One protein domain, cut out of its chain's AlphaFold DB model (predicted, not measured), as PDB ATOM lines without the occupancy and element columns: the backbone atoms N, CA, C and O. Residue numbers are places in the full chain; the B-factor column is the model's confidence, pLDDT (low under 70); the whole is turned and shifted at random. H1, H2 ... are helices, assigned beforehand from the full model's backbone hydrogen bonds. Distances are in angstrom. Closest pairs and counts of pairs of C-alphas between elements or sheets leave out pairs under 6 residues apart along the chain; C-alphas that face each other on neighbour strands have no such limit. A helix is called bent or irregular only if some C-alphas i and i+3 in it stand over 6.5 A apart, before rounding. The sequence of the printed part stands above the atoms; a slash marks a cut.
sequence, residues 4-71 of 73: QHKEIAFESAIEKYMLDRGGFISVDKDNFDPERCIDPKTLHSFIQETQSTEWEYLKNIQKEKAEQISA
ATOM      1  N   GLN A   4     -10.442  71.227 -48.478       60.53
ATOM      2  CA  GLN A   4     -10.262  69.853 -47.990       60.53
ATOM      3  C   GLN A   4     -10.658  69.663 -46.516       60.53
ATOM      4  O   GLN A   4     -11.230  68.636 -46.167       60.53
ATOM      5  N   HIS A   5     -10.411  70.647 -45.640       65.31
ATOM      6  CA  HIS A   5     -10.834  70.543 -44.236       65.31
ATOM      7  C   HIS A   5     -12.354  70.679 -44.063       65.31
ATOM      8  O   HIS A   5     -12.888  70.218 -43.056       65.31
ATOM      9  N   LYS A   6     -13.048  71.307 -45.023       77.31
ATOM     10  CA  LYS A   6     -14.509  71.441 -45.004       77.31
ATOM     11  C   LYS A   6     -15.181  70.178 -45.530       77.31
ATOM     12  O   LYS A   6     -16.087  69.695 -44.866       77.31
ATOM     13  N   GLU A   7     -14.706  69.630 -46.649       88.38
ATOM     14  CA  GLU A   7     -15.278  68.410 -47.237       88.38
ATOM     15  C   GLU A   7     -15.128  67.211 -46.297       88.38
ATOM     16  O   GLU A   7     -16.121  66.572 -45.978       88.38
ATOM     17  N   ILE A   8     -13.941  66.984 -45.715       89.31
ATOM     18  CA  ILE A   8     -13.744  65.880 -44.754       89.31
ATOM     19  C   ILE A   8     -14.685  66.023 -43.548       89.31
ATOM     20  O   ILE A   8     -15.278  65.043 -43.094       89.31
ATOM     21  N   ALA A   9     -14.841  67.240 -43.017       89.44
ATOM     22  CA  ALA A   9     -15.736  67.491 -41.890       89.44
ATOM     23  C   ALA A   9     -17.213  67.290 -42.271       89.44
ATOM     24  O   ALA A   9     -17.994  66.784 -41.466       89.44
ATOM     25  N   PHE A  10     -17.586  67.671 -43.492       91.19
ATOM     26  CA  PHE A  10     -18.936  67.518 -44.015       91.19
ATOM     27  C   PHE A  10     -19.286  66.048 -44.272       91.19
ATOM     28  O   PHE A  10     -20.298  65.569 -43.762       91.19
ATOM     29  N   GLU A  11     -18.416  65.306 -44.957       92.75
ATOM     30  CA  GLU A  11     -18.545  63.863 -45.182       92.75
ATOM     31  C   GLU A  11     -18.629  63.100 -43.853       92.75
ATOM     32  O   GLU A  11     -19.516  62.266 -43.679       92.75
ATOM     33  N   SER A  12     -17.793  63.459 -42.871       92.25
ATOM     34  CA  SER A  12     -17.832  62.856 -41.529       92.25
ATOM     35  C   SER A  12     -19.163  63.111 -40.812       92.25
ATOM     36  O   SER A  12     -19.676  62.243 -40.105       92.25
ATOM     37  N   ALA A  13     -19.748  64.304 -40.973       94.56
ATOM     38  CA  ALA A  13     -21.046  64.628 -40.386       94.56
ATOM     39  C   ALA A  13     -22.190  63.843 -41.050       94.56
ATOM     40  O   ALA A  13     -23.097  63.382 -40.351       94.56
ATOM     41  N   ILE A  14     -22.132  63.663 -42.375       94.38
ATOM     42  CA  ILE A  14     -23.083  62.831 -43.124       94.38
ATOM     43  C   ILE A  14     -22.970  61.373 -42.678       94.38
ATOM     44  O   ILE A  14     -23.984  60.784 -42.308       94.38
ATOM     45  N   GLU A  15     -21.760  60.808 -42.665       93.81
ATOM     46  CA  GLU A  15     -21.512  59.422 -42.252       93.81
ATOM     47  C   GLU A  15     -22.056  59.179 -40.842       93.81
ATOM     48  O   GLU A  15     -22.865  58.273 -40.633       93.81
ATOM     49  N   LYS A  16     -21.722  60.062 -39.893       95.19
ATOM     50  CA  LYS A  16     -22.238  59.988 -38.525       95.19
ATOM     51  C   LYS A  16     -23.765  59.983 -38.480       95.19
ATOM     52  O   LYS A  16     -24.350  59.170 -37.770       95.19
ATOM     53  N   TYR A  17     -24.424  60.875 -39.218       96.62
ATOM     54  CA  TYR A  17     -25.885  60.913 -39.245       96.62
ATOM     55  C   TYR A  17     -26.478  59.633 -39.850       96.62
ATOM     56  O   TYR A  17     -27.455  59.106 -39.319       96.62
ATOM     57  N   MET A  18     -25.897  59.109 -40.930       96.31
ATOM     58  CA  MET A  18     -26.379  57.887 -41.580       96.31
ATOM     59  C   MET A  18     -26.277  56.672 -40.656       96.31
ATOM     60  O   MET A  18     -27.229  55.892 -40.578       96.31
ATOM     61  N   LEU A  19     -25.185  56.563 -39.898       95.44
ATOM     62  CA  LEU A  19     -24.991  55.505 -38.904       95.44
ATOM     63  C   LEU A  19     -25.914  55.672 -37.684       95.44
ATOM     64  O   LEU A  19     -26.547  54.716 -37.248       95.44
ATOM     65  N   ASP A  20     -26.038  56.891 -37.150       96.44
ATOM     66  CA  ASP A  20     -26.787  57.142 -35.908       96.44
ATOM     67  C   ASP A  20     -28.314  57.208 -36.121       96.44
ATOM     68  O   ASP A  20     -29.095  56.946 -35.201       96.44
ATOM     69  N   ARG A  21     -28.762  57.655 -37.302       96.06
ATOM     70  CA  ARG A  21     -30.171  57.992 -37.596       96.06
ATOM     71  C   ARG A  21     -30.698  57.394 -38.895       96.06
ATOM     72  O   ARG A  21     -31.901  57.178 -38.997       96.06
ATOM     73  N   GLY A  22     -29.835  57.172 -39.882       92.88
ATOM     74  CA  GLY A  22     -30.229  56.696 -41.210       92.88
ATOM     75  C   GLY A  22     -30.455  55.186 -41.302       92.88
ATOM     76  O   GLY A  22     -30.902  54.715 -42.343       92.88
ATOM     77  N   GLY A  23     -30.151  54.427 -40.242       94.69
ATOM     78  CA  GLY A  23     -30.246  52.965 -40.246       94.69
ATOM     79  C   GLY A  23     -29.144  52.280 -41.058       94.69
ATOM     80  O   GLY A  23     -29.258  51.092 -41.350       94.69
ATOM     81  N   PHE A  24     -28.091  53.014 -41.428       91.88
ATOM     82  CA  PHE A  24     -26.931  52.447 -42.103       91.88
ATOM     83  C   PHE A  24     -26.025  51.746 -41.095       91.88
ATOM     84  O   PHE A  24     -25.924  52.140 -39.934       91.88
ATOM     85  N   ILE A  25     -25.326  50.724 -41.573       89.69
ATOM     86  CA  ILE A  25     -24.283  50.035 -40.822       89.69
ATOM     87  C   ILE A  25     -22.924  50.375 -41.423       89.69
ATOM     88  O   ILE A  25     -22.784  50.504 -42.639       89.69
ATOM     89  N   SER A  26     -21.919  50.519 -40.563       88.44
ATOM     90  CA  SER A  26     -20.542  50.667 -41.022       88.44
ATOM     91  C   SER A  26     -20.048  49.309 -41.500       88.44
ATOM     92  O   SER A  26     -20.062  48.345 -40.734       88.44
ATOM     93  N   VAL A  27     -19.588  49.247 -42.746       84.75
ATOM     94  CA  VAL A  27     -18.934  48.067 -43.317       84.75
ATOM     95  C   VAL A  27     -17.444  48.330 -43.491       84.75
ATOM     96  O   VAL A  27     -17.001  49.475 -43.599       84.75
ATOM     97  N   ASP A  28     -16.665  47.258 -43.468       86.31
ATOM     98  CA  ASP A  28     -15.226  47.315 -43.677       86.31
ATOM     99  C   ASP A  28     -14.928  47.553 -45.164       86.31
ATOM    100  O   ASP A  28     -15.286  46.747 -46.024       86.31
ATOM    101  N   LYS A  29     -14.284  48.690 -45.448       84.00
ATOM    102  CA  LYS A  29     -13.995  49.168 -46.805       84.00
ATOM    103  C   LYS A  29     -13.048  48.234 -47.555       84.00
ATOM    104  O   LYS A  29     -13.123  48.189 -48.778       84.00
ATOM    105  N   ASP A  30     -12.229  47.457 -46.846       87.50
ATOM    106  CA  ASP A  30     -11.288  46.518 -47.462       87.50
ATOM    107  C   ASP A  30     -12.001  45.314 -48.103       87.50
ATOM    108  O   ASP A  30     -11.419  44.609 -48.925       87.50
ATOM    109  N   ASN A  31     -13.276  45.084 -47.765       86.00
ATOM    110  CA  ASN A  31     -14.094  44.037 -48.382       86.00
ATOM    111  C   ASN A  31     -14.806  44.493 -49.658       86.00
ATOM    112  O   ASN A  31     -15.409  43.667 -50.336       86.00
ATOM    113  N   PHE A  32     -14.776  45.786 -49.980       89.19
ATOM    114  CA  PHE A  32     -15.429  46.304 -51.172       89.19
ATOM    115  C   PHE A  32     -14.571  46.029 -52.408       89.19
ATOM    116  O   PHE A  32     -13.440  46.500 -52.491       89.19
ATOM    117  N   ASP A  33     -15.121  45.298 -53.379       89.62
ATOM    118  CA  ASP A  33     -14.504  45.081 -54.686       89.62
ATOM    119  C   ASP A  33     -14.813  46.282 -55.602       89.62
ATOM    120  O   ASP A  33     -15.970  46.456 -56.012       89.62
ATOM    121  N   PRO A  34     -13.821  47.130 -55.948       89.88
ATOM    122  CA  PRO A  34     -14.063  48.319 -56.757       89.88
ATOM    123  C   PRO A  34     -14.346  48.011 -58.228       89.88
ATOM    124  O   PRO A  34     -15.003  48.814 -58.887       89.88
ATOM    125  N   GLU A  35     -13.861  46.881 -58.756       92.25
ATOM    126  CA  GLU A  35     -14.094  46.504 -60.155       92.25
ATOM    127  C   GLU A  35     -15.559  46.125 -60.368       92.25
ATOM    128  O   GLU A  35     -16.156  46.461 -61.391       92.25
ATOM    129  N   ARG A  36     -16.157  45.467 -59.371       88.25
ATOM    130  CA  ARG A  36     -17.549  44.987 -59.420       88.25
ATOM    131  C   ARG A  36     -18.532  45.874 -58.678       88.25
ATOM    132  O   ARG A  36     -19.739  45.665 -58.780       88.25
ATOM    133  N   CYS A  37     -18.027  46.865 -57.946       90.69
ATOM    134  CA  CYS A  37     -18.807  47.773 -57.116       90.69
ATOM    135  C   CYS A  37     -19.706  47.024 -56.108       90.69
ATOM    136  O   CYS A  37     -20.867  47.386 -55.897       90.69
ATOM    137  N   ILE A  38     -19.185  45.960 -55.492       90.81
ATOM    138  CA  ILE A  38     -19.937  45.114 -54.559       90.81
ATOM    139  C   ILE A  38     -19.056  44.652 -53.401       90.81
ATOM    140  O   ILE A  38     -17.858  44.469 -53.569       90.81
ATOM    141  N   ASP A  39     -19.650  44.445 -52.226       90.75
ATOM    142  CA  ASP A  39     -19.015  43.717 -51.124       90.75
ATOM    143  C   ASP A  39     -19.334  42.217 -51.293       90.75
ATOM    144  O   ASP A  39     -20.490  41.812 -51.088       90.75
ATOM    145  N   PRO A  40     -18.356  41.368 -51.670       89.25
ATOM    146  CA  PRO A  40     -18.606  39.952 -51.913       89.25
ATOM    147  C   PRO A  40     -19.063  39.202 -50.660       89.25
ATOM    148  O   PRO A  40     -19.822  38.243 -50.775       89.25
ATOM    149  N   LYS A  41     -18.653  39.626 -49.455       88.69
ATOM    150  CA  LYS A  41     -19.097  38.984 -48.207       88.69
ATOM    151  C   LYS A  41     -20.582  39.225 -47.991       88.69
ATOM    152  O   LYS A  41     -21.316  38.274 -47.731       88.69
ATOM    153  N   THR A  42     -21.025  40.468 -48.166       89.94
ATOM    154  CA  THR A  42     -22.444  40.827 -48.053       89.94
ATOM    155  C   THR A  42     -23.270  40.090 -49.107       89.94
ATOM    156  O   THR A  42     -24.320  39.533 -48.787       89.94
ATOM    157  N   LEU A  43     -22.774  40.014 -50.346       90.56
ATOM    158  CA  LEU A  43     -23.429  39.263 -51.415       90.56
ATOM    159  C   LEU A  43     -23.552  37.768 -51.078       90.56
ATOM    160  O   LEU A  43     -24.625  37.193 -51.252       90.56
ATOM    161  N   HIS A  44     -22.487  37.133 -50.584       89.12
ATOM    162  CA  HIS A  44     -22.531  35.718 -50.209       89.12
ATOM    163  C   HIS A  44     -23.526  35.447 -49.097       89.12
ATOM    164  O   HIS A  44     -24.329  34.527 -49.232       89.12
ATOM    165  N   SER A  45     -23.492  36.237 -48.022       90.25
ATOM    166  CA  SER A  45     -24.447  36.097 -46.922       90.25
ATOM    167  C   SER A  45     -25.879  36.247 -47.429       90.25
ATOM    168  O   SER A  45     -26.721  35.402 -47.143       90.25
ATOM    169  N   PHE A  46     -26.134  37.238 -48.286       92.19
ATOM    170  CA  PHE A  46     -27.450  37.439 -48.885       92.19
ATOM    171  C   PHE A  46     -27.913  36.239 -49.728       92.19
ATOM    172  O   PHE A  46     -29.051  35.787 -49.592       92.19
ATOM    173  N   ILE A  47     -27.050  35.687 -50.587       91.94
ATOM    174  CA  ILE A  47     -27.386  34.511 -51.408       91.94
ATOM    175  C   ILE A  47     -27.635  33.287 -50.520       91.94
ATOM    176  O   ILE A  47     -28.592  32.553 -50.747       91.94
ATOM    177  N   GLN A  48     -26.818  33.082 -49.486       90.12
ATOM    178  CA  GLN A  48     -26.981  31.982 -48.532       90.12
ATOM    179  C   GLN A  48     -28.311  32.045 -47.784       90.12
ATOM    180  O   GLN A  48     -28.964  31.018 -47.604       90.12
ATOM    181  N   GLU A  49     -28.711  33.241 -47.360       94.50
ATOM    182  CA  GLU A  49     -29.956  33.467 -46.630       94.50
ATOM    183  C   GLU A  49     -31.186  33.333 -47.528       94.50
ATOM    184  O   GLU A  49     -32.203  32.780 -47.110       94.50
ATOM    185  N   THR A  50     -31.103  33.819 -48.768       95.69
ATOM    186  CA  THR A  50     -32.263  33.884 -49.670       95.69
ATOM    187  C   THR A  50     -32.438  32.646 -50.547       95.69
ATOM    188  O   THR A  50     -33.564  32.330 -50.925       95.69
ATOM    189  N   GLN A  51     -31.350  31.944 -50.875       94.00
ATOM    190  CA  GLN A  51     -31.293  30.859 -51.865       94.00
ATOM    191  C   GLN A  51     -30.459  29.680 -51.340       94.00
ATOM    192  O   GLN A  51     -29.521  29.198 -51.979       94.00
ATOM    193  N   SER A  52     -30.778  29.218 -50.130       90.12
ATOM    194  CA  SER A  52     -30.008  28.178 -49.438       90.12
ATOM    195  C   SER A  52     -29.979  26.836 -50.183       90.12
ATOM    196  O   SER A  52     -28.946  26.169 -50.191       90.12
ATOM    197  N   THR A  53     -31.068  26.449 -50.855       91.56
ATOM    198  CA  THR A  53     -31.146  25.185 -51.612       91.56
ATOM    199  C   THR A  53     -30.195  25.194 -52.808       91.56
ATOM    200  O   THR A  53     -29.413  24.262 -53.005       91.56
ATOM    201  N   GLU A  54     -30.231  26.266 -53.596       89.69
ATOM    202  CA  GLU A  54     -29.362  26.484 -54.747       89.69
ATOM    203  C   GLU A  54     -27.904  26.628 -54.307       89.69
ATOM    204  O   GLU A  54     -27.002  26.084 -54.945       89.69
ATOM    205  N   TRP A  55     -27.666  27.299 -53.178       87.31
ATOM    206  CA  TRP A  55     -26.338  27.433 -52.596       87.31
ATOM    207  C   TRP A  55     -25.733  26.078 -52.202       87.31
ATOM    208  O   TRP A  55     -24.587  25.792 -52.551       87.31
ATOM    209  N   GLU A  56     -26.495  25.201 -51.543       86.44
ATOM    210  CA  GLU A  56     -26.042  23.840 -51.223       86.44
ATOM    211  C   GLU A  56     -25.781  23.005 -52.484       86.44
ATOM    212  O   GLU A  56     -24.791  22.274 -52.561       86.44
ATOM    213  N   TYR A  57     -26.616  23.139 -53.517       86.69
ATOM    214  CA  TYR A  57     -26.370  22.501 -54.812       86.69
ATOM    215  C   TYR A  57     -25.043  22.960 -55.437       86.69
ATOM    216  O   TYR A  57     -24.234  22.126 -55.857       86.69
ATOM    217  N   LEU A  58     -24.771  24.269 -55.435       84.06
ATOM    218  CA  LEU A  58     -23.521  24.836 -55.948       84.06
ATOM    219  C   LEU A  58     -22.294  24.353 -55.163       84.06
ATOM    220  O   LEU A  58     -21.304  23.955 -55.784       84.06
ATOM    221  N   LYS A  59     -22.361  24.311 -53.823       80.94
ATOM    222  CA  LYS A  59     -21.286  23.739 -52.988       80.94
ATOM    223  C   LYS A  59     -20.990  22.291 -53.366       80.94
ATOM    224  O   LYS A  59     -19.829  21.909 -53.508       80.94
ATOM    225  N   ASN A  60     -22.034  21.487 -53.552       79.75
ATOM    226  CA  ASN A  60     -21.899  20.062 -53.846       79.75
ATOM    227  C   ASN A  60     -21.274  19.799 -55.226       79.75
ATOM    228  O   ASN A  60     -20.527  18.832 -55.384       79.75
ATOM    229  N   ILE A  61     -21.530  20.668 -56.208       78.88
ATOM    230  CA  ILE A  61     -20.918  20.577 -57.542       78.88
ATOM    231  C   ILE A  61     -19.465  21.051 -57.533       78.88
ATOM    232  O   ILE A  61     -18.612  20.417 -58.154       78.88
ATOM    233  N   GLN A  62     -19.172  22.151 -56.840       67.88
ATOM    234  CA  GLN A  62     -17.870  22.820 -56.922       67.88
ATOM    235  C   GLN A  62     -16.859  22.372 -55.854       67.88
ATOM    236  O   GLN A  62     -15.693  22.774 -55.923       67.88
ATOM    237  N   LYS A  63     -17.260  21.539 -54.880       66.81
ATOM    238  CA  LYS A  63     -16.444  21.175 -53.703       66.81
ATOM    239  C   LYS A  63     -15.778  22.437 -53.100       66.81
ATOM    240  O   LYS A  63     -16.462  23.429 -52.878       66.81
ATOM    241  N   GLU A  64     -14.460  22.446 -52.871       56.91
ATOM    242  CA  GLU A  64     -13.712  23.556 -52.238       56.91
ATOM    243  C   GLU A  64     -13.616  24.862 -53.063       56.91
ATOM    244  O   GLU A  64     -13.069  25.846 -52.578       56.91
ATOM    245  N   LYS A  65     -14.128  24.925 -54.303       58.09
ATOM    246  CA  LYS A  65     -13.968  26.111 -55.174       58.09
ATOM    247  C   LYS A  65     -15.111  27.125 -55.124       58.09
ATOM    248  O   LYS A  65     -15.026  28.148 -55.801       58.09
ATOM    249  N   ALA A  66     -16.158  26.882 -54.335       53.50
ATOM    250  CA  ALA A  66     -17.293  27.804 -54.235       53.50
ATOM    251  C   ALA A  66     -16.875  29.204 -53.738       53.50
ATOM    252  O   ALA A  66     -17.377  30.205 -54.237       53.50
ATOM    253  N   GLU A  67     -15.893  29.281 -52.835       53.22
ATOM    254  CA  GLU A  67     -15.351  30.553 -52.332       53.22
ATOM    255  C   GLU A  67     -14.382  31.230 -53.315       53.22
ATOM    256  O   GLU A  67     -14.142  32.429 -53.229       53.22
ATOM    257  N   GLN A  68     -13.827  30.481 -54.273       51.28
ATOM    258  CA  GLN A  68     -12.824  30.989 -55.210       51.28
ATOM    259  C   GLN A  68     -13.442  31.648 -56.452       51.28
ATOM    260  O   GLN A  68     -12.808  32.495 -57.073       51.28
ATOM    261  N   ILE A  69     -14.672  31.282 -56.824       50.19
ATOM    262  CA  ILE A  69     -15.318  31.788 -58.049       50.19
ATOM    263  C   ILE A  69     -15.884  33.200 -57.859       50.19
ATOM    264  O   ILE A  69     -15.905  33.984 -58.802       50.19
ATOM    265  N   SER A  70     -16.249  33.588 -56.642       47.44
ATOM    266  CA  SER A  70     -16.671  34.958 -56.344       47.44
ATOM    267  C   SER A  70     -15.530  35.963 -56.233       47.44
ATOM    268  O   SER A  70     -15.776  37.162 -56.243       47.44
ATOM    269  N   ALA A  71     -14.276  35.508 -56.218       45.00
ATOM    270  CA  ALA A  71     -13.122  36.373 -56.442       45.00
ATOM    271  C   ALA A  71     -12.865  36.632 -57.942       45.00
ATOM    272  O   ALA A  71     -12.012  37.446 -58.276       45.00
TER     273      ALA A  71
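This is residues 4 to 71 of the 73 residues of an uncharacterized protein of Candidatus Schekmanbacteria bacterium RBG_13_48_7 (UniProt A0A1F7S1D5). The printed part is an open zigzag: H1 at one end, where residues 4 to 13 stick out, then a loop, residues 21 to 39, then H2, from which H3 folds back as a kinked hook. The 68 printed residues, with three named helices and no named strand, are all helix by class. The whole is extended, radius of gyration of the C-alphas 17.2 A, a rod spanning 53 by 24 by 14 A.

H1, residues 4 to 20, runs 24.1 A from C-alpha 4 at (-10.262, 69.853, -47.990). H2, residues 40 to 50, runs 15.1 A. H3, residues 52 to 69, spans 17.4 A to C-alpha 69 at (-15.318, 31.788, -58.049); it is irregular, C-alphas 61 and 64 being 9.4 A apart, with a kink of 114 degrees near residue 62.

H1 is apart from H2 and H3. H2 and H3 are close but not clearly touching; their closest C-alphas, Gln 48 and Trp 55, are 6.1 A apart. They run opposite ways at a shallow tilt of 22 degrees, H3's line being rough. O i to N i+4 pairs are within hydrogen-bond range throughout H2, 12 of 13 in H1 and 9 of 14 in H3.

The farthest C-alphas, Lys 6 and Ile 61, are 52.8 A apart. The printed part has no cut; H1 to H2 is a long link. Residues 4 to 5 and 62 to 71 have pLDDT under 70.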